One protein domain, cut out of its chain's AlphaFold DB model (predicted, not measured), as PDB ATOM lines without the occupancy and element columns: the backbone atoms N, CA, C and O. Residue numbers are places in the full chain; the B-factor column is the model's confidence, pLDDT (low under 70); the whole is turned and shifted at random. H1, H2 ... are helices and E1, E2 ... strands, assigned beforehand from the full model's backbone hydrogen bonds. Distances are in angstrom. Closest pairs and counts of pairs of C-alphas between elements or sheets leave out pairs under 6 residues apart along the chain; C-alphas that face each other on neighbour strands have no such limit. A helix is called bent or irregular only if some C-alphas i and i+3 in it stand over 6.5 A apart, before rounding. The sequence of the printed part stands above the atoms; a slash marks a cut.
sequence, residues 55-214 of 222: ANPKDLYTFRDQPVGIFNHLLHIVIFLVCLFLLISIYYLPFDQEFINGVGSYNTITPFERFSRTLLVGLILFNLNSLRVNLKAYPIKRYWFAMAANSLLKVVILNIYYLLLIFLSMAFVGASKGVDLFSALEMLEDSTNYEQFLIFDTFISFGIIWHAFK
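What this domain is: This is residues 55 to 214 of the 222 residues of an uncharacterized protein of Pseudoalteromonas sp. Scap03 (UniProt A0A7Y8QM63). The domain is a splayed, up-and-down bundle of four helices, H2, H3, H4 and H6, each running against the one before it; the long H4 slants past the other three, and its later part spreads away from them. H5 folds back from the far end of H4 toward the start of H6, the short H1 packs on H4 near its other end, and the strand hairpin of E1 and E2 sticks out beyond H2 and H3. The printed part has 160 residues, with six named helices and two named strands in the order H1, H2, E1, E2, H3, H4, H5, H6. The two strands make an antiparallel sheet, E1 - E2, and the class is mostly helix. The whole is loose, with a radius of gyration of the C-alphas of 19.4 A and spans of 58 by 40 by 25 A.

How they stand to each other: H1, residues 57 to 62, touches residues 146 to 151 alone of H4, residues 141 to 177; the closest C-alphas are those of Pro 57 and Asn 150, 5.5 A. H4 is the hub, touching five helices. H2, residues 70 to 92, touches H4 through residues 142 to 156 of H4 alone, the same way at a steep tilt of 43 degrees; the C-alphas of Phe 80 and Ala 149 are closest, 4.4 A. The hairpin of E1, residues 97 to 100, and E2, residues 104 to 107, is antiparallel, with N 98 and O 106 at 3.1 A and N 106 and O 98 at 2.9 A, within hydrogen-bond range. H3, residues 111 to 137, touches H2 with residues 117 to 121 alone; the closest C-alphas are those of Tyr 91 and Arg 117, 5.5 A. H3 and H4 form a helical hairpin at a shallow tilt of 29 degrees, closest at the C-alphas of Leu 128 and Ala 148, 6.7 A. H5, residues 181 to 189, touches H4 about perpendicular, at 79 degrees; the C-alphas of Gly 174 and Ala 184 are closest, 5.0 A. H6, residues 194 to 212, touches H3 the same way at a shallow tilt of 7 degrees; the C-alphas of Ser 116 and Thr 202 are closest, 6.3 A. H6 touches H4 opposite ways at a shallow tilt of 33 degrees, only just short of steep; the C-alphas of Ser 151 and Ala 212 are closest, 5.3 A. H2 and H6 are apart. Every O i to N i+4 pair is within hydrogen-bond range in H1, H2, H4, H5 and H6, and 21 of 23 are in H3.

Where its parts are: H1 begins at C-alpha 57, (102.130, 133.535, 61.543). H2 is 32.2 A long from first to last C-alpha, H3 40.8 A, H4 53.7 A and H6 26.4 A. H3 is only just irregular: C-alphas 134 and 137 are 6.9 A apart. H4 ends at C-alpha 177, (115.585, 105.363, 89.937), and H6 at C-alpha 212, (106.275, 132.721, 67.887).

The domain as a whole: The two C-alphas farthest apart are those of Asp 65 and Gly 102, 64.2 A. The printed part has no cut and no long link. The mean pLDDT of the printed part is 86.1, and it is under 70 in residues 93 to 98, residue 107 and residues 136 to 139.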
ATOM      1  N   ALA A  55      98.039 128.336  63.254       79.31
ATOM      2  CA  ALA A  55      99.343 128.179  63.908       79.31
ATOM      3  C   ALA A  55     100.576 128.639  63.092       79.31
ATOM      4  O   ALA A  55     101.716 128.330  63.445       79.31
ATOM      5  N   ASN A  56     100.386 129.392  62.004       85.31
ATOM      6  CA  ASN A  56     101.454 129.771  61.088       85.31
ATOM      7  C   ASN A  56     101.448 131.286  60.810       85.31
ATOM      8  O   ASN A  56     100.972 131.740  59.762       85.31
ATOM      9  N   PRO A  57     102.031 132.088  61.721       86.31
ATOM     10  CA  PRO A  57     102.130 133.535  61.543       86.31
ATOM     11  C   PRO A  57     103.004 133.937  60.339       86.31
ATOM     12  O   PRO A  57     102.819 135.019  59.787       86.31
ATOM     13  N   LYS A  58     103.927 133.074  59.878       88.75
ATOM     14  CA  LYS A  58     104.756 133.335  58.686       88.75
ATOM     15  C   LYS A  58     103.910 133.356  57.417       88.75
ATOM     16  O   LYS A  58     104.019 134.291  56.622       88.75
ATOM     17  N   ASP A  59     103.083 132.333  57.226       83.88
ATOM     18  CA  ASP A  59     102.228 132.227  56.042       83.88
ATOM     19  C   ASP A  59     101.177 133.344  56.050       83.88
ATOM     20  O   ASP A  59     100.900 133.939  55.010       83.88
ATOM     21  N   LEU A  60     100.643 133.705  57.223       86.00
ATOM     22  CA  LEU A  60      99.713 134.827  57.335       86.00
ATOM     23  C   LEU A  60     100.372 136.173  56.991       86.00
ATOM     24  O   LEU A  60      99.777 136.970  56.273       86.00
ATOM     25  N   TYR A  61     101.607 136.407  57.442       85.12
ATOM     26  CA  TYR A  61     102.378 137.598  57.075       85.12
ATOM     27  C   TYR A  61     102.701 137.654  55.576       85.12
ATOM     28  O   TYR A  61     102.564 138.702  54.954       85.12
ATOM     29  N   THR A  62     103.087 136.522  54.983       85.25
ATOM     30  CA  THR A  62     103.442 136.433  53.553       85.25
ATOM     31  C   THR A  62     102.242 136.714  52.643       85.25
ATOM     32  O   THR A  62     102.398 137.288  51.574       85.25
ATOM     33  N   PHE A  63     101.035 136.341  53.073       82.25
ATOM     34  CA  PHE A  63      99.792 136.522  52.317       82.25
ATOM     35  C   PHE A  63      98.841 137.509  53.010       82.25
ATOM     36  O   PHE A  63      97.639 137.242  53.111       82.25
ATOM     37  N   ARG A  64      99.386 138.613  53.527       80.12
ATOM     38  CA  ARG A  64      98.656 139.635  54.298       80.12
ATOM     39  C   ARG A  64      97.609 140.402  53.488       80.12
ATOM     40  O   ARG A  64      96.600 140.812  54.051       80.12
ATOM     41  N   ASP A  65      97.814 140.526  52.178       77.62
ATOM     42  CA  ASP A  65      96.905 141.251  51.278       77.62
ATOM     43  C   ASP A  65      95.630 140.451  50.980       77.62
ATOM     44  O   ASP A  65      94.666 140.957  50.410       77.62
ATOM     45  N   GLN A  66      95.600 139.177  51.382       78.31
ATOM     46  CA  GLN A  66      94.416 138.353  51.245       78.31
ATOM     47  C   GLN A  66      93.404 138.682  52.355       78.31
ATOM     48  O   GLN A  66      93.720 138.522  53.539       78.31
ATOM     49  N   PRO A  67      92.157 139.048  52.010       75.31
ATOM     50  CA  PRO A  67      91.146 139.339  53.010       75.31
ATOM     51  C   PRO A  67      90.806 138.083  53.816       75.31
ATOM     52  O   PRO A  67      90.557 137.003  53.275       75.31
ATOM     53  N   VAL A  68      90.756 138.239  55.138       79.88
ATOM     54  CA  VAL A  68      90.268 137.194  56.040       79.88
ATOM     55  C   VAL A  68      88.738 137.171  55.960       79.88
ATOM     56  O   VAL A  68      88.070 138.159  56.297       79.88
ATOM     57  N   GLY A  69      88.188 136.046  55.493       82.06
ATOM     58  CA  GLY A  69      86.744 135.804  55.446       82.06
ATOM     59  C   GLY A  69      86.107 135.858  56.838       82.06
ATOM     60  O   GLY A  69      86.778 135.622  57.842       82.06
ATOM     61  N   ILE A  70      84.810 136.170  56.911       84.38
ATOM     62  CA  ILE A  70      84.121 136.407  58.191       84.38
ATOM     63  C   ILE A  70      84.149 135.181  59.114       84.38
ATOM     64  O   ILE A  70      84.441 135.315  60.297       84.38
ATOM     65  N   PHE A  71      83.952 133.984  58.558       85.88
ATOM     66  CA  PHE A  71      84.002 132.731  59.308       85.88
ATOM     67  C   PHE A  71      85.393 132.478  59.906       85.88
ATOM     68  O   PHE A  71      85.523 132.238  61.103       85.88
ATOM     69  N   ASN A  72      86.451 132.634  59.102       85.38
ATOM     70  CA  ASN A  72      87.828 132.487  59.581       85.38
ATOM     71  C   ASN A  72      88.168 133.529  60.650       85.38
ATOM     72  O   ASN A  72      88.887 133.231  61.598       85.38
ATOM     73  N   HIS A  73      87.646 134.750  60.515       86.75
ATOM     74  CA  HIS A  73      87.833 135.783  61.521       86.75
ATOM     75  C   HIS A  73      87.195 135.398  62.866       86.75
ATOM     76  O   HIS A  73      87.870 135.506  63.887       86.75
ATOM     77  N   LEU A  74      85.953 134.897  62.863       89.62
ATOM     78  CA  LEU A  74      85.293 134.389  64.072       89.62
ATOM     79  C   LEU A  74      86.080 133.232  64.695       89.62
ATOM     80  O   LEU A  74      86.319 133.227  65.899       89.62
ATOM     81  N   LEU A  75      86.567 132.300  63.872       90.75
ATOM     82  CA  LEU A  75      87.368 131.175  64.346       90.75
ATOM     83  C   LEU A  75      88.681 131.645  64.997       90.75
ATOM     84  O   LEU A  75      89.054 131.151  66.059       90.75
ATOM     85  N   HIS A  76      89.355 132.647  64.425       91.25
ATOM     86  CA  HIS A  76      90.536 133.257  65.047       91.25
ATOM     87  C   HIS A  76      90.226 133.943  66.379       91.25
ATOM     88  O   HIS A  76      91.062 133.884  67.276       91.25
ATOM     89  N   ILE A  77      89.052 134.563  66.536       92.06
ATOM     90  CA  ILE A  77      88.632 135.136  67.824       92.06
ATOM     91  C   ILE A  77      88.471 134.023  68.864       92.06
ATOM     92  O   ILE A  77      89.017 134.142  69.957       92.06
ATOM     93  N   VAL A  78      87.797 132.923  68.518       93.69
ATOM     94  CA  VAL A  78      87.636 131.777  69.428       93.69
ATOM     95  C   VAL A  78      88.999 131.204  69.824       93.69
ATOM     96  O   VAL A  78      89.272 131.052  71.011       93.69
ATOM     97  N   ILE A  79      89.895 130.969  68.858       93.25
ATOM     98  CA  ILE A  79      91.262 130.497  69.139       93.25
ATOM     99  C   ILE A  79      92.006 131.474  70.048       93.25
ATOM    100  O   ILE A  79      92.673 131.045  70.986       93.25
ATOM    101  N   PHE A  80      91.910 132.777  69.777       93.88
ATOM    102  CA  PHE A  80      92.549 133.803  70.592       93.88
ATOM    103  C   PHE A  80      92.072 133.733  72.044       93.88
ATOM    104  O   PHE A  80      92.904 133.718  72.945       93.88
ATOM    105  N   LEU A  81      90.757 133.633  72.267       94.00
ATOM    106  CA  LEU A  81      90.167 133.527  73.602       94.00
ATOM    107  C   LEU A  81      90.603 132.249  74.322       94.00
ATOM    108  O   LEU A  81      90.996 132.320  75.482       94.00
ATOM    109  N   VAL A  82      90.601 131.105  73.633       93.62
ATOM    110  CA  VAL A  82      91.061 129.828  74.204       93.62
ATOM    111  C   VAL A  82      92.540 129.899  74.583       93.62
ATOM    112  O   VAL A  82      92.908 129.515  75.690       93.62
ATOM    113  N   CYS A  83      93.398 130.433  73.709       93.44
ATOM    114  CA  CYS A  83      94.822 130.574  74.014       93.44
ATOM    115  C   CYS A  83      95.056 131.547  75.174       93.44
ATOM    116  O   CYS A  83      95.905 131.292  76.020       93.44
ATOM    117  N   LEU A  84      94.306 132.651  75.225       90.44
ATOM    118  CA  LEU A  84      94.395 133.615  76.318       90.44
ATOM    119  C   LEU A  84      93.975 132.979  77.646       90.44
ATOM    120  O   LEU A  84      94.681 133.141  78.636       90.44
ATOM    121  N   PHE A  85      92.875 132.221  77.652       89.75
ATOM    122  CA  PHE A  85      92.422 131.479  78.824       89.75
ATOM    123  C   PHE A  85      93.494 130.501  79.314       89.75
ATOM    124  O   PHE A  85      93.853 130.549  80.483       89.75
ATOM    125  N   LEU A  86      94.075 129.690  78.423       89.00
ATOM    126  CA  LEU A  86      95.153 128.763  78.785       89.00
ATOM    127  C   LEU A  86      96.362 129.483  79.396       89.00
ATOM    128  O   LEU A  86      96.901 129.032  80.401       89.00
ATOM    129  N   LEU A  87      96.775 130.614  78.821       86.00
ATOM    130  CA  LEU A  87      97.905 131.391  79.334       86.00
ATOM    131  C   LEU A  87      97.613 131.999  80.709       86.00
ATOM    132  O   LEU A  87      98.488 131.992  81.567       86.00
ATOM    133  N   ILE A  88      96.394 132.500  80.935       84.19
ATOM    134  CA  ILE A  88      95.970 132.996  82.253       84.19
ATOM    135  C   ILE A  88      95.964 131.845  83.266       84.19
ATOM    136  O   ILE A  88      96.485 132.004  84.366       84.19
ATOM    137  N   SER A  89      95.444 130.677  82.885       82.50
ATOM    138  CA  SER A  89      95.426 129.490  83.742       82.50
ATOM    139  C   SER A  89      96.819 129.023  84.147       82.50
ATOM    140  O   SER A  89      97.033 128.687  85.304       82.50
ATOM    141  N   ILE A  90      97.782 129.060  83.231       78.75
ATOM    142  CA  ILE A  90      99.153 128.625  83.515       78.75
ATOM    143  C   ILE A  90      99.910 129.668  84.347       78.75
ATOM    144  O   ILE A  90     100.563 129.324  85.326       78.75
ATOM    145  N   TYR A  91      99.833 130.950  83.978       76.94
ATOM    146  CA  TYR A  91     100.693 131.973  84.579       76.94
ATOM    147  C   TYR A  91     100.088 132.687  85.794       76.94
ATOM    148  O   TYR A  91     100.836 133.333  86.526       76.94
ATOM    149  N   TYR A  92      98.771 132.609  86.014       71.25
ATOM    150  CA  TYR A  92      98.088 133.409  87.040       71.25
ATOM    151  C   TYR A  92      97.251 132.603  88.040       71.25
ATOM    152  O   TYR A  92      97.010 133.100  89.130       71.25
ATOM    153  N   LEU A  93      96.788 131.395  87.709       62.75
ATOM    154  CA  LEU A  93      95.894 130.619  88.582       62.75
ATOM    155  C   LEU A  93      96.551 129.713  89.648       62.75
ATOM    156  O   LEU A  93      95.851 129.446  90.624       62.75
ATOM    157  N   PRO A  94      97.827 129.271  89.574       60.88
ATOM    158  CA  PRO A  94      98.418 128.491  90.662       60.88
ATOM    159  C   PRO A  94      98.823 129.429  91.807       60.88
ATOM    160  O   PRO A  94      99.922 129.992  91.803       60.88
ATOM    161  N   PHE A  95      97.901 129.636  92.747       57.75
ATOM    162  CA  PHE A  95      98.174 130.160  94.084       57.75
ATOM    163  C   PHE A  95      97.831 129.062  95.083       57.75
ATOM    164  O   PHE A  95      96.783 129.111  95.727       57.75
ATOM    165  N   ASP A  96      98.693 128.057  95.182       62.03
ATOM    166  CA  ASP A  96      98.579 127.114  96.280       62.03
ATOM    167  C   ASP A  96      98.919 127.860  97.572       62.03
ATOM    168  O   ASP A  96      99.968 128.494  97.737       62.03
ATOM    169  N   GLN A  97      97.920 127.901  98.443       64.81
ATOM    170  CA  GLN A  97      98.010 128.499  99.756       64.81
ATOM    171  C   GLN A  97      98.189 127.369 100.744       64.81
ATOM    172  O   GLN A  97      97.247 126.635 101.040       64.81
ATOM    173  N   GLU A  98      99.393 127.249 101.280       69.62
ATOM    174  CA  GLU A  98      99.604 126.374 102.414       69.62
ATOM    175  C   GLU A  98      99.205 127.104 103.696       69.62
ATOM    176  O   GLU A  98      99.447 128.302 103.877       69.62
ATOM    177  N   PHE A  99      98.538 126.381 104.592       75.38
ATOM    178  CA  PHE A  99      98.119 126.902 105.884       75.38
ATOM    179  C   PHE A  99      98.971 126.279 106.984       75.38
ATOM    180  O   PHE A  99      98.870 125.082 107.253       75.38
ATOM    181  N   ILE A 100      99.785 127.099 107.650       74.31
ATOM    182  CA  ILE A 100     100.562 126.673 108.817       74.31
ATOM    183  C   ILE A 100      99.812 127.111 110.068       74.31
ATOM    184  O   ILE A 100      99.615 128.307 110.315       74.31
ATOM    185  N   ASN A 101      99.433 126.135 110.895       74.81
ATOM    186  CA  ASN A 101      98.825 126.390 112.198       74.81
ATOM    187  C   ASN A 101      99.707 127.338 113.033       74.81
ATOM    188  O   ASN A 101     100.864 127.035 113.315       74.81
ATOM    189  N   GLY A 102      99.148 128.481 113.441       74.31
ATOM    190  CA  GLY A 102      99.826 129.485 114.274       74.31
ATOM    191  C   GLY A 102     100.601 130.571 113.515       74.31
ATOM    192  O   GLY A 102     100.975 131.564 114.131       74.31
ATOM    193  N   VAL A 103     100.792 130.429 112.199       76.12
ATOM    194  CA  VAL A 103     101.460 131.435 111.344       76.12
ATOM    195  C   VAL A 103     100.482 132.043 110.331       76.12
ATOM    196  O   VAL A 103     100.570 133.230 110.026       76.12
ATOM    197  N   GLY A 104      99.497 131.263 109.873       74.31
ATOM    198  CA  GLY A 104      98.495 131.679 108.889       74.31
ATOM    199  C   GLY A 104      98.724 131.049 107.514       74.31
ATOM    200  O   GLY A 104      99.475 130.084 107.372       74.31
ATOM    201  N   SER A 105      98.035 131.575 106.500       75.38
ATOM    202  CA  SER A 105      98.206 131.139 105.111       75.38
ATOM    203  C   SER A 105      99.402 131.839 104.468       75.38
ATOM    204  O   SER A 105      99.531 133.062 104.567       75.38
ATOM    205  N   TYR A 106     100.253 131.071 103.796       70.38
ATOM    206  CA  TYR A 106     101.371 131.581 103.015       70.38
ATOM    207  C   TYR A 106     101.279 131.073 101.574       70.38
ATOM    208  O   TYR A 106     100.793 129.974 101.314       70.38
ATOM    209  N   ASN A 107     101.705 131.905 100.620       68.75
ATOM    210  CA  ASN A 107     101.797 131.465  99.229       68.75
ATOM    211  C   ASN A 107     103.069 130.632  99.073       68.75
ATOM    212  O   ASN A 107     104.144 131.108  99.443       68.75
ATOM    213  N   THR A 108     102.949 129.452  98.474       72.12
ATOM    214  CA  THR A 108     104.090 128.570  98.170       72.12
ATOM    215  C   THR A 108     104.959 129.098  97.025       72.12
ATOM    216  O   THR A 108     106.121 128.729  96.907       72.12
ATOM    217  N   ILE A 109     104.429 130.025  96.215       76.44
ATOM    218  CA  ILE A 109     105.144 130.604  95.072       76.44
ATOM    219  C   ILE A 109     106.378 131.406  95.505       76.44
ATOM    220  O   ILE A 109     106.286 132.361  96.289       76.44
ATOM    221  N   THR A 110     107.536 131.085  94.928       80.25
ATOM    222  CA  THR A 110     108.758 131.841  95.219       80.25
ATOM    223  C   THR A 110     108.694 133.240  94.587       80.25
ATOM    224  O   THR A 110     108.037 133.458  93.557       80.25
ATOM    225  N   PRO A 111     109.373 134.253  95.161       82.56
ATOM    226  CA  PRO A 111     109.430 135.584  94.555       82.56
ATOM    227  C   PRO A 111     109.981 135.567  93.123       82.56
ATOM    228  O   PRO A 111     109.518 136.339  92.278       82.56
ATOM    229  N   PHE A 112     110.944 134.681  92.845       84.50
ATOM    230  CA  PHE A 112     111.524 134.522  91.517       84.50
ATOM    231  C   PHE A 112     110.514 133.933  90.528       84.50
ATOM    232  O   PHE A 112     110.363 134.465  89.428       84.50
ATOM    233  N   GLU A 113     109.744 132.926  90.938       84.62
ATOM    234  CA  GLU A 113     108.676 132.360  90.119       84.62
ATOM    235  C   GLU A 113     107.582 133.387  89.795       84.62
ATOM    236  O   GLU A 113     107.129 133.518  88.654       84.62
ATOM    237  N   ARG A 114     107.188 134.209  90.771       85.69
ATOM    238  CA  ARG A 114     106.250 135.311  90.515       85.69
ATOM    239  C   ARG A 114     106.824 136.310  89.506       85.69
ATOM    240  O   ARG A 114     106.096 136.778  88.621       85.69
ATOM    241  N   PHE A 115     108.105 136.652  89.629       88.75
ATOM    242  CA  PHE A 115     108.781 137.549  88.695       88.75
ATOM    243  C   PHE A 115     108.847 136.956  87.281       88.75
ATOM    244  O   PHE A 115     108.493 137.647  86.324       88.75
ATOM    245  N   SER A 116     109.228 135.682  87.139       89.38
ATOM    246  CA  SER A 116     109.335 135.015  85.838       89.38
ATOM    247  C   SER A 116     107.982 134.928  85.130       89.38
ATOM    248  O   SER A 116     107.867 135.352  83.977       89.38
ATOM    249  N   ARG A 117     106.920 134.507  85.830       87.94
ATOM    250  CA  ARG A 117     105.550 134.482  85.288       87.94
ATOM    251  C   ARG A 117     105.097 135.878  84.844       87.94
ATOM    252  O   ARG A 117     104.581 136.042  83.736       87.94
ATOM    253  N   THR A 118     105.362 136.906  85.656       89.31
ATOM    254  CA  THR A 118     105.033 138.305  85.320       89.31
ATOM    255  C   THR A 118     105.794 138.786  84.082       89.31
ATOM    256  O   THR A 118     105.208 139.426  83.203       89.31
ATOM    257  N   LEU A 119     107.081 138.447  83.971       92.06
ATOM    258  CA  LEU A 119     107.920 138.771  82.819       92.06
ATOM    259  C   LEU A 119     107.373 138.140  81.530       92.06
ATOM    260  O   LEU A 119     107.272 138.825  80.508       92.06
ATOM    261  N   LEU A 120     106.985 136.862  81.569       92.31
ATOM    262  CA  LEU A 120     106.438 136.145  80.410       92.31
ATOM    263  C   LEU A 120     105.099 136.742  79.950       92.31
ATOM    264  O   LEU A 120     104.902 136.967  78.752       92.31
ATOM    265  N   VAL A 121     104.209 137.090  80.885       91.19
ATOM    266  CA  VAL A 121     102.956 137.799  80.569       91.19
ATOM    267  C   VAL A 121     103.249 139.172  79.957       91.19
ATOM    268  O   VAL A 121     102.702 139.512  78.902       91.19
ATOM    269  N   GLY A 122     104.158 139.939  80.565       91.44
ATOM    270  CA  GLY A 122     104.599 141.236  80.050       91.44
ATOM    271  C   GLY A 122     105.150 141.139  78.626       91.44
ATOM    272  O   GLY A 122     104.828 141.972  77.777       91.44
ATOM    273  N   LEU A 123     105.899 140.078  78.321       93.56
ATOM    274  CA  LEU A 123     106.433 139.818  76.988       93.56
ATOM    275  C   LEU A 123     105.328 139.562  75.953       93.56
ATOM    276  O   LEU A 123     105.404 140.071  74.831       93.56
ATOM    277  N   ILE A 124     104.291 138.797  76.302       92.75
ATOM    278  CA  ILE A 124     103.148 138.555  75.407       92.75
ATOM    279  C   ILE A 124     102.416 139.871  75.120       92.75
ATOM    280  O   ILE A 124     102.175 140.201  73.954       92.75
ATOM    281  N   LEU A 125     102.128 140.662  76.159       93.12
ATOM    282  CA  LEU A 125     101.472 141.966  76.023       93.12
ATOM    283  C   LEU A 125     102.306 142.941  75.183       93.12
ATOM    284  O   LEU A 125     101.769 143.596  74.286       93.12
ATOM    285  N   PHE A 126     103.622 142.986  75.406       93.88
ATOM    286  CA  PHE A 126     104.553 143.784  74.611       93.88
ATOM    287  C   PHE A 126     104.481 143.418  73.124       93.88
ATOM    288  O   PHE A 126     104.361 144.302  72.273       93.88
ATOM    289  N   ASN A 127     104.490 142.125  72.789       93.25
ATOM    290  CA  ASN A 127     104.424 141.685  71.396       93.25
ATOM    291  C   ASN A 127     103.053 141.950  70.744       93.25
ATOM    292  O   ASN A 127     103.000 142.295  69.561       93.25
ATOM    293  N   LEU A 128     101.949 141.835  71.490       92.38
ATOM    294  CA  LEU A 128     100.611 142.207  71.008       92.38
ATOM    295  C   LEU A 128     100.488 143.718  70.772       92.38
ATOM    296  O   LEU A 128      99.881 144.149  69.784       92.38
ATOM    297  N   ASN A 129     101.095 144.530  71.638       91.00
ATOM    298  CA  ASN A 129     101.162 145.973  71.441       91.00
ATOM    299  C   ASN A 129     102.047 146.335  70.237       91.00
ATOM    300  O   ASN A 129     101.651 147.154  69.412       91.00
ATOM    301  N   SER A 130     103.193 145.668  70.072       88.81
ATOM    302  CA  SER A 130     104.060 145.826  68.895       88.81
ATOM    303  C   SER A 130     103.307 145.519  67.597       88.81
ATOM    304  O   SER A 130     103.339 146.327  66.670       88.81
ATOM    305  N   LEU A 131     102.524 144.433  67.563       89.31
ATOM    306  CA  LEU A 131     101.642 144.117  66.435       89.31
ATOM    307  C   LEU A 131     100.673 145.268  66.129       89.31
ATOM    308  O   LEU A 131     100.503 145.648  64.972       89.31
ATOM    309  N   ARG A 132     100.043 145.842  67.163       87.12
ATOM    310  CA  ARG A 132      99.113 146.972  67.011       87.12
ATOM    311  C   ARG A 132      99.804 148.208  66.427       87.12
ATOM    312  O   ARG A 132      99.215 148.873  65.579       87.12
ATOM    313  N   VAL A 133     101.023 148.517  66.869       85.81
ATOM    314  CA  VAL A 133     101.807 149.661  66.373       85.81
ATOM    315  C   VAL A 133     102.220 149.448  64.915       85.81
ATOM    316  O   VAL A 133     101.982 150.328  64.091       85.81
ATOM    317  N   ASN A 134     102.731 148.263  64.575       83.81
ATOM    318  CA  ASN A 134     103.186 147.921  63.221       83.81
ATOM    319  C   ASN A 134     102.049 147.868  62.189       83.81
ATOM    320  O   ASN A 134     102.289 148.019  60.992       83.81
ATOM    321  N   LEU A 135     100.807 147.677  62.643       79.44
ATOM    322  CA  LEU A 135      99.613 147.672  61.798       79.44
ATOM    323  C   LEU A 135      98.990 149.051  61.572       79.44
ATOM    324  O   LEU A 135      98.027 149.146  60.813       79.44
ATOM    325  N   LYS A 136      99.513 150.131  62.171       66.88
ATOM    326  CA  LYS A 136      98.987 151.487  61.924       66.88
ATOM    327  C   LYS A 136      99.047 151.889  60.444       66.88
ATOM    328  O   LYS A 136      98.194 152.652  60.008       66.88
ATOM    329  N   ALA A 137      99.987 151.332  59.675       60.88
ATOM    330  CA  ALA A 137     100.084 151.536  58.229       60.88
ATOM    331  C   ALA A 137      98.976 150.818  57.423       60.88
ATOM    332  O   ALA A 137      98.725 151.179  56.277       60.88
ATOM    333  N   TYR A 138      98.305 149.813  58.005       62.03
ATOM    334  CA  TYR A 138      97.263 149.020  57.345       62.03
ATOM    335  C   TYR A 138      96.251 148.470  58.378       62.03
ATOM    336  O   TYR A 138      96.355 147.314  58.806       62.03
ATOM    337  N   PRO A 139      95.266 149.271  58.839       60.06
ATOM    338  CA  PRO A 139      94.404 148.906  59.965       60.06
ATOM    339  C   PRO A 139      93.309 147.891  59.580       60.06
ATOM    340  O   PRO A 139      92.112 148.164  59.680       60.06
ATOM    341  N   ILE A 140      93.685 146.667  59.198       74.94
ATOM    342  CA  ILE A 140      92.736 145.553  59.097       74.94
ATOM    343  C   ILE A 140      92.594 144.909  60.483       74.94
ATOM    344  O   ILE A 140      93.379 144.039  60.864       74.94
ATOM    345  N   LYS A 141      91.532 145.257  61.223       81.31
ATOM    346  CA  LYS A 141      91.196 144.617  62.517       81.31
ATOM    347  C   LYS A 141      91.179 143.081  62.425       81.31
ATOM    348  O   LYS A 141      91.659 142.394  63.322       81.31
ATOM    349  N   ARG A 142      90.683 142.538  61.307       85.19
ATOM    350  CA  ARG A 142      90.639 141.086  61.053       85.19
ATOM    351  C   ARG A 142      92.026 140.450  60.970       85.19
ATOM    352  O   ARG A 142      92.209 139.343  61.464       85.19
ATOM    353  N   TYR A 143      92.989 141.155  60.378       87.06
ATOM    354  CA  TYR A 143      94.371 140.699  60.289       87.06
ATOM    355  C   TYR A 143      95.035 140.712  61.665       87.06
ATOM    356  O   TYR A 143      95.699 139.742  62.016       87.06
ATOM    357  N   TRP A 144      94.793 141.753  62.472       88.88
ATOM    358  CA  TRP A 144      95.308 141.817  63.843       88.88
ATOM    359  C   TRP A 144      94.898 140.578  64.651       88.88
ATOM    360  O   TRP A 144      95.761 139.881  65.178       88.88
ATOM    361  N   PHE A 145      93.602 140.242  64.664       89.62
ATOM    362  CA  PHE A 145      93.108 139.053  65.369       89.62
ATOM    363  C   PHE A 145      93.668 137.755  64.793       89.62
ATOM    364  O   PHE A 145      94.085 136.884  65.551       89.62
ATOM    365  N   ALA A 146      93.719 137.622  63.465       90.25
ATOM    366  CA  ALA A 146      94.279 136.431  62.836       90.25
ATOM    367  C   ALA A 146      95.757 136.235  63.209       90.25
ATOM    368  O   ALA A 146      96.178 135.116  63.506       90.25
ATOM    369  N   MET A 147      96.533 137.318  63.249       91.31
ATOM    370  CA  MET A 147      97.957 137.292  63.562       91.31
ATOM    371  C   MET A 147      98.228 137.039  65.044       91.31
ATOM    372  O   MET A 147      99.082 136.215  65.383       91.31
ATOM    373  N   ALA A 148      97.463 137.688  65.922       93.38
ATOM    374  CA  ALA A 148      97.518 137.465  67.360       93.38
ATOM    375  C   ALA A 148      97.145 136.015  67.708       93.38
ATOM    376  O   ALA A 148      97.921 135.332  68.372       93.38
ATOM    377  N   ALA A 149      96.022 135.512  67.182       94.00
ATOM    378  CA  ALA A 149      95.566 134.141  67.402       94.00
ATOM    379  C   ALA A 149      96.592 133.107  66.918       94.00
ATOM    380  O   ALA A 149      96.919 132.177  67.644       94.00
ATOM    381  N   ASN A 150      97.142 133.283  65.711       93.56
ATOM    382  CA  ASN A 150      98.162 132.383  65.170       93.56
ATOM    383  C   ASN A 150      99.444 132.368  66.005       93.56
ATOM    384  O   ASN A 150     100.042 131.309  66.189       93.56
ATOM    385  N   SER A 151      99.878 133.536  66.479       94.38
ATOM    386  CA  SER A 151     101.104 133.654  67.270       94.38
ATOM    387  C   SER A 151     100.926 133.031  68.651       94.38
ATOM    388  O   SER A 151     101.771 132.243  69.062       94.38
ATOM    389  N   LEU A 152      99.803 133.298  69.325       94.50
ATOM    390  CA  LEU A 152      99.472 132.675  70.609       94.50
ATOM    391  C   LEU A 152      99.294 131.161  70.481       94.50
ATOM    392  O   LEU A 152      99.869 130.413  71.263       94.50
ATOM    393  N   LEU A 153      98.585 130.693  69.453       94.69
ATOM    394  CA  LEU A 153      98.433 129.260  69.202       94.69
ATOM    395  C   LEU A 153      99.791 128.589  68.959       94.69
ATOM    396  O   LEU A 153     100.036 127.488  69.444       94.69
ATOM    397  N   LYS A 154     100.709 129.268  68.261       94.12
ATOM    398  CA  LYS A 154     102.079 128.782  68.080       94.12
ATOM    399  C   LYS A 154     102.859 128.729  69.400       94.12
ATOM    400  O   LYS A 154     103.626 127.789  69.582       94.12
ATOM    401  N   VAL A 155     102.660 129.686  70.314       94.12
ATOM    402  CA  VAL A 155     103.219 129.617  71.679       94.12
ATOM    403  C   VAL A 155     102.699 128.379  72.402       94.12
ATOM    404  O   VAL A 155     103.505 127.619  72.927       94.12
ATOM    405  N   VAL A 156     101.385 128.140  72.386       93.25
ATOM    406  CA  VAL A 156     100.772 126.972  73.041       93.25
ATOM    407  C   VAL A 156     101.339 125.667  72.479       93.25
ATOM    408  O   VAL A 156     101.797 124.826  73.242       93.25
ATOM    409  N   ILE A 157     101.392 125.517  71.153       93.56
ATOM    410  CA  ILE A 157     101.920 124.304  70.505       93.56
ATOM    411  C   ILE A 157     103.385 124.051  70.883       93.56
ATOM    412  O   ILE A 157     103.755 122.924  71.201       93.56
ATOM    413  N   LEU A 158     104.226 125.088  70.865       94.06
ATOM    414  CA  LEU A 158     105.637 124.948  71.229       94.06
ATOM    415  C   LEU A 158     105.820 124.608  72.713       94.06
ATOM    416  O   LEU A 158     106.680 123.792  73.032       94.06
ATOM    417  N   ASN A 159     104.991 125.167  73.599       92.06
ATOM    418  CA  ASN A 159     104.992 124.798  75.016       92.06
ATOM    419  C   ASN A 159     104.527 123.353  75.238       92.06
ATOM    420  O   ASN A 159     105.109 122.666  76.062       92.06
ATOM    421  N   ILE A 160     103.549 122.852  74.471       92.19
ATOM    422  CA  ILE A 160     103.146 121.435  74.533       92.19
ATOM    423  C   ILE A 160     104.315 120.524  74.143       92.19
ATOM    424  O   ILE A 160     104.580 119.546  74.835       92.19
ATOM    425  N   TYR A 161     105.051 120.839  73.071       94.50
ATOM    426  CA  TYR A 161     106.231 120.049  72.696       94.50
ATOM    427  C   TYR A 161     107.322 120.075  73.764       94.50
ATOM    428  O   TYR A 161     107.953 119.053  74.024       94.50
ATOM    429  N   TYR A 162     107.532 121.230  74.386       93.56
ATOM    430  CA  TYR A 162     108.493 121.372  75.466       93.56
ATOM    431  C   TYR A 162     108.061 120.607  76.733       93.56
ATOM    432  O   TYR A 162     108.869 119.875  77.297       93.56
ATOM    433  N   LEU A 163     106.777 120.646  77.103       91.62
ATOM    434  CA  LEU A 163     106.224 119.848  78.202       91.62
ATOM    435  C   LEU A 163     106.368 118.341  77.949       91.62
ATOM    436  O   LEU A 163     106.763 117.598  78.843       91.62
ATOM    437  N   LEU A 164     106.105 117.883  76.721       93.88
ATOM    438  CA  LEU A 164     106.323 116.484  76.340       93.88
ATOM    439  C   LEU A 164     107.794 116.074  76.488       93.88
ATOM    440  O   LEU A 164     108.077 114.949  76.897       93.88
ATOM    441  N   LEU A 165     108.729 116.979  76.190       93.50
ATOM    442  CA  LEU A 165     110.157 116.743  76.388       93.50
ATOM    443  C   LEU A 165     110.522 116.659  77.878       93.50
ATOM    444  O   LEU A 165     111.310 115.788  78.250       93.50
ATOM    445  N   ILE A 166     109.926 117.498  78.731       91.50
ATOM    446  CA  ILE A 166     110.075 117.393  80.191       91.50
ATOM    447  C   ILE A 166     109.552 116.036  80.667       91.50
ATOM    448  O   ILE A 166     110.294 115.297  81.305       91.50
ATOM    449  N   PHE A 167     108.326 115.651  80.301       92.38
ATOM    450  CA  PHE A 167     107.755 114.361  80.701       92.38
ATOM    451  C   PHE A 167     108.584 113.171  80.227       92.38
ATOM    452  O   PHE A 167     108.786 112.232  80.993       92.38
ATOM    453  N   LEU A 168     109.116 113.215  79.007       93.81
ATOM    454  CA  LEU A 168     110.006 112.167  78.515       93.81
ATOM    455  C   LEU A 168     111.302 112.091  79.337       93.81
ATOM    456  O   LEU A 168     111.751 110.998  79.685       93.81
ATOM    457  N   SER A 169     111.880 113.244  79.678       91.56
ATOM    458  CA  SER A 169     113.090 113.324  80.505       91.56
ATOM    459  C   SER A 169     112.835 112.784  81.913       91.56
ATOM    460  O   SER A 169     113.622 111.991  82.427       91.56
ATOM    461  N   MET A 170     111.699 113.139  82.513       91.00
ATOM    462  CA  MET A 170     111.317 112.684  83.848       91.00
ATOM    463  C   MET A 170     110.936 111.208  83.877       91.00
ATOM    464  O   MET A 170     111.294 110.520  84.826       91.00
ATOM    465  N   ALA A 171     110.317 110.678  82.819       92.06
ATOM    466  CA  ALA A 171     110.085 109.243  82.682       92.06
ATOM    467  C   ALA A 171     111.407 108.459  82.649       92.06
ATOM    468  O   ALA A 171     111.517 107.411  83.281       92.06
ATOM    469  N   PHE A 172     112.430 108.978  81.958       92.81
ATOM    470  CA  PHE A 172     113.759 108.365  81.931       92.81
ATOM    471  C   PHE A 172     114.438 108.402  83.308       92.81
ATOM    472  O   PHE A 172     114.949 107.383  83.776       92.81
ATOM    473  N   VAL A 173     114.403 109.555  83.985       90.19
ATOM    474  CA  VAL A 173     114.935 109.694  85.349       90.19
ATOM    475  C   VAL A 173     114.198 108.765  86.315       90.19
ATOM    476  O   VAL A 173     114.849 108.053  87.080       90.19
ATOM    477  N   GLY A 174     112.868 108.714  86.242       91.62
ATOM    478  CA  GLY A 174     112.036 107.832  87.054       91.62
ATOM    479  C   GLY A 174     112.398 106.365  86.852       91.62
ATOM    480  O   GLY A 174     112.752 105.683  87.813       91.62
ATOM    481  N   ALA A 175     112.468 105.913  85.597       92.75
ATOM    482  CA  ALA A 175     112.881 104.552  85.258       92.75
ATOM    483  C   ALA A 175     114.288 104.211  85.783       92.75
ATOM    484  O   ALA A 175     114.498 103.114  86.294       92.75
ATOM    485  N   SER A 176     115.239 105.152  85.719       92.00
ATOM    486  CA  SER A 176     116.602 104.946  86.236       92.00
ATOM    487  C   SER A 176     116.667 104.805  87.762       92.00
ATOM    488  O   SER A 176     117.573 104.157  88.283       92.00
ATOM    489  N   LYS A 177     115.702 105.397  88.473       90.62
ATOM    490  CA  LYS A 177     115.585 105.363  89.937       90.62
ATOM    491  C   LYS A 177     114.554 104.346  90.437       90.62
ATOM    492  O   LYS A 177     114.402 104.195  91.644       90.62
ATOM    493  N   GLY A 178     113.856 103.653  89.534       91.69
ATOM    494  CA  GLY A 178     112.792 102.705  89.871       91.69
ATOM    495  C   GLY A 178     111.508 103.349  90.404       91.69
ATOM    496  O   GLY A 178     110.755 102.677  91.104       91.69
ATOM    497  N   VAL A 179     111.256 104.625  90.095       93.00
ATOM    498  CA  VAL A 179     110.047 105.362  90.508       93.00
ATOM    499  C   VAL A 179     109.166 105.695  89.302       93.00
ATOM    500  O   VAL A 179     109.639 105.740  88.163       93.00
ATOM    501  N   ASP A 180     107.873 105.916  89.540       92.81
ATOM    502  CA  ASP A 180     106.944 106.314  88.482       92.81
ATOM    503  C   ASP A 180     107.136 107.781  88.045       92.81
ATOM    504  O   ASP A 180     107.918 108.540  88.620       92.81
ATOM    505  N   LEU A 181     106.442 108.177  86.970       89.44
ATOM    506  CA  LEU A 181     106.568 109.513  86.379       89.44
ATOM    507  C   LEU A 181     106.182 110.628  87.360       89.44
ATOM    508  O   LEU A 181     106.843 111.663  87.379       89.44
ATOM    509  N   PHE A 182     105.113 110.435  88.135       89.62
ATOM    510  CA  PHE A 182     104.608 111.466  89.043       89.62
ATOM    511  C   PHE A 182     105.547 111.654  90.232       89.62
ATOM    512  O   PHE A 182     105.908 112.786  90.529       89.62
ATOM    513  N   SER A 183     106.047 110.558  90.804       88.56
ATOM    514  CA  SER A 183     107.065 110.595  91.857       88.56
ATOM    515  C   SER A 183     108.357 111.240  91.355       88.56
ATOM    516  O   SER A 183     108.991 112.015  92.061       88.56
ATOM    517  N   ALA A 184     108.762 110.957  90.111       88.50
ATOM    518  CA  ALA A 184     109.918 111.617  89.515       88.50
ATOM    519  C   ALA A 184     109.698 113.133  89.369       88.50
ATOM    520  O   ALA A 184     110.639 113.896  89.586       88.50
ATOM    521  N   LEU A 185     108.484 113.565  89.009       86.69
ATOM    522  CA  LEU A 185     108.114 114.977  88.890       86.69
ATOM    523  C   LEU A 185     108.154 115.691  90.250       86.69
ATOM    524  O   LEU A 185     108.754 116.755  90.350       86.69
ATOM    525  N   GLU A 186     107.597 115.071  91.289       85.31
ATOM    526  CA  GLU A 186     107.630 115.571  92.671       85.31
ATOM    527  C   GLU A 186     109.076 115.705  93.170       85.31
ATOM    528  O   GLU A 186     109.483 116.745  93.675       85.31
ATOM    529  N   MET A 187     109.929 114.717  92.871       85.12
ATOM    530  CA  MET A 187     111.363 114.806  93.162       85.12
ATOM    531  C   MET A 187     112.075 115.978  92.469       85.12
ATOM    532  O   MET A 187     113.142 116.375  92.936       85.12
ATOM    533  N   LEU A 188     111.579 116.479  91.329       83.81
ATOM    534  CA  LEU A 188     112.141 117.659  90.660       83.81
ATOM    535  C   LEU A 188     111.711 118.944  91.371       83.81
ATOM    536  O   LEU A 188     112.545 119.835  91.540       83.81
ATOM    537  N   GLU A 189     110.444 119.012  91.775       79.56
ATOM    538  CA  GLU A 189     109.860 120.130  92.521       79.56
ATOM    539  C   GLU A 189     110.550 120.314  93.877       79.56
ATOM    540  O   GLU A 189     111.035 121.401  94.179       79.56
ATOM    541  N   ASP A 190     110.761 119.217  94.603       80.06
ATOM    542  CA  ASP A 190     111.447 119.212  95.900       80.06
ATOM    543  C   ASP A 190     112.980 119.269  95.791       80.06
ATOM    544  O   ASP A 190     113.705 119.263  96.795       80.06
ATOM    545  N   SER A 191     113.529 119.286  94.572       79.50
ATOM    546  CA  SER A 191     114.978 119.261  94.395       79.50
ATOM    547  C   SER A 191     115.626 120.595  94.758       79.50
ATOM    548  O   SER A 191     115.150 121.676  94.415       79.50
ATOM    549  N   THR A 192     116.845 120.535  95.301       78.69
ATOM    550  CA  THR A 192     117.702 121.724  95.485       78.69
ATOM    551  C   THR A 192     118.023 122.450  94.173       78.69
ATOM    552  O   THR A 192     118.515 123.577  94.193       78.69
ATOM    553  N   ASN A 193     117.778 121.803  93.030       82.88
ATOM    554  CA  ASN A 193     118.021 122.340  91.696       82.88
ATOM    555  C   ASN A 193     116.752 122.923  91.051       82.88
ATOM    556  O   ASN A 193     116.823 123.368  89.904       82.88
ATOM    557  N   TYR A 194     115.618 122.956  91.758       84.06
ATOM    558  CA  TYR A 194     114.357 123.497  91.251       84.06
ATOM    559  C   TYR A 194     114.499 124.944  90.763       84.06
ATOM    560  O   TYR A 194     114.082 125.273  89.657       84.06
ATOM    561  N   GLU A 195     115.208 125.792  91.514       84.06
ATOM    562  CA  GLU A 195     115.487 127.177  91.108       84.06
ATOM    563  C   GLU A 195     116.293 127.253  89.798       84.06
ATOM    564  O   GLU A 195     116.029 128.093  88.937       84.06
ATOM    565  N   GLN A 196     117.249 126.340  89.586       88.31
ATOM    566  CA  GLN A 196     117.986 126.270  88.319       88.31
ATOM    567  C   GLN A 196     117.062 125.845  87.176       88.31
ATOM    568  O   GLN A 196     117.095 126.453  86.104       88.31
ATOM    569  N   PHE A 197     116.223 124.832  87.407       88.44
ATOM    570  CA  PHE A 197     115.215 124.393  86.445       88.44
ATOM    571  C   PHE A 197     114.273 125.542  86.066       88.44
ATOM    572  O   PHE A 197     114.095 125.803  84.881       88.44
ATOM    573  N   LEU A 198     113.768 126.296  87.044       88.88
ATOM    574  CA  LEU A 198     112.884 127.443  86.838       88.88
ATOM    575  C   LEU A 198     113.549 128.557  86.011       88.88
ATOM    576  O   LEU A 198     112.908 129.165  85.145       88.88
ATOM    577  N   ILE A 199     114.844 128.813  86.222       91.00
ATOM    578  CA  ILE A 199     115.623 129.743  85.390       91.00
ATOM    579  C   ILE A 199     115.668 129.248  83.936       91.00
ATOM    580  O   ILE A 199     115.348 130.011  83.018       91.00
ATOM    581  N   PHE A 200     116.045 127.985  83.709       91.31
ATOM    582  CA  PHE A 200     116.105 127.408  82.362       91.31
ATOM    583  C   PHE A 200     114.735 127.403  81.679       91.31
ATOM    584  O   PHE A 200     114.629 127.798  80.515       91.31
ATOM    585  N   ASP A 201     113.691 127.038  82.417       91.12
ATOM    586  CA  ASP A 201     112.306 127.040  81.966       91.12
ATOM    587  C   ASP A 201     111.868 128.426  81.487       91.12
ATOM    588  O   ASP A 201     111.352 128.593  80.376       91.12
ATOM    589  N   THR A 202     112.193 129.452  82.274       92.50
ATOM    590  CA  THR A 202     111.904 130.846  81.937       92.50
ATOM    591  C   THR A 202     112.617 131.269  80.651       92.50
ATOM    592  O   THR A 202     112.006 131.908  79.787       92.50
ATOM    593  N   PHE A 203     113.891 130.900  80.472       95.19
ATOM    594  CA  PHE A 203     114.643 131.212  79.250       95.19
ATOM    595  C   PHE A 203     114.074 130.513  78.012       95.19
ATOM    596  O   PHE A 203     113.947 131.139  76.952       95.19
ATOM    597  N   ILE A 204     113.703 129.237  78.130       94.94
ATOM    598  CA  ILE A 204     113.094 128.477  77.033       94.94
ATOM    599  C   ILE A 204     111.735 129.087  76.673       94.94
ATOM    600  O   ILE A 204     111.489 129.391  75.500       94.94
ATOM    601  N   SER A 205     110.898 129.370  77.673       93.81
ATOM    602  CA  SER A 205     109.598 130.028  77.514       93.81
ATOM    603  C   SER A 205     109.721 131.398  76.845       93.81
ATOM    604  O   SER A 205     108.993 131.703  75.890       93.81
ATOM    605  N   PHE A 206     110.700 132.207  77.263       95.12
ATOM    606  CA  PHE A 206     111.023 133.476  76.614       95.12
ATOM    607  C   PHE A 206     111.361 133.269  75.132       95.12
ATOM    608  O   PHE A 206     110.808 133.954  74.265       95.12
ATOM    609  N   GLY A 207     112.233 132.305  74.822       95.81
ATOM    610  CA  GLY A 207     112.626 131.966  73.454       95.81
ATOM    611  C   GLY A 207     111.444 131.529  72.583       95.81
ATOM    612  O   GLY A 207     111.308 131.997  71.446       95.81
ATOM    613  N   ILE A 208     110.548 130.701  73.128       95.25
ATOM    614  CA  ILE A 208     109.318 130.251  72.464       95.25
ATOM    615  C   ILE A 208     108.427 131.446  72.114       95.25
ATOM    616  O   ILE A 208     108.045 131.607  70.947       95.25
ATOM    617  N   ILE A 209     108.128 132.314  73.086       94.56
ATOM    618  CA  ILE A 209     107.296 133.508  72.874       94.56
ATOM    619  C   ILE A 209     107.966 134.430  71.852       94.56
ATOM    620  O   ILE A 209     107.340 134.859  70.874       94.56
ATOM    621  N   TRP A 210     109.263 134.692  72.016       94.62
ATOM    622  CA  TRP A 210     110.015 135.552  71.115       94.62
ATOM    623  C   TRP A 210     109.980 135.046  69.672       94.62
ATOM    624  O   TRP A 210     109.780 135.843  68.746       94.62
ATOM    625  N   HIS A 211     110.140 133.737  69.470       93.75
ATOM    626  CA  HIS A 211     110.093 133.100  68.160       93.75
ATOM    627  C   HIS A 211     108.680 133.104  67.560       93.75
ATOM    628  O   HIS A 211     108.513 133.410  66.373       93.75
ATOM    629  N   ALA A 212     107.657 132.783  68.352       93.44
ATOM    630  CA  ALA A 212     106.275 132.721  67.887       93.44
ATOM    631  C   ALA A 212     105.778 134.087  67.388       93.44
ATOM    632  O   ALA A 212     105.167 134.170  66.321       93.44
ATOM    633  N   PHE A 213     106.144 135.164  68.088       93.62
ATOM    634  CA  PHE A 213     105.776 136.541  67.749       93.62
ATOM    635  C   PHE A 213     106.728 137.238  66.765       93.62
ATOM    636  O   PHE A 213     106.549 138.420  66.469       93.62
ATOM    637  N   LYS A 214     107.716 136.534  66.191       92.06
ATOM    638  CA  LYS A 214     108.707 137.115  65.262       92.06
ATOM    639  C   LYS A 214     108.087 137.973  64.154       92.06
ATOM    640  O   LYS A 214     108.669 138.980  63.763       92.06
TER     641      LYS A 214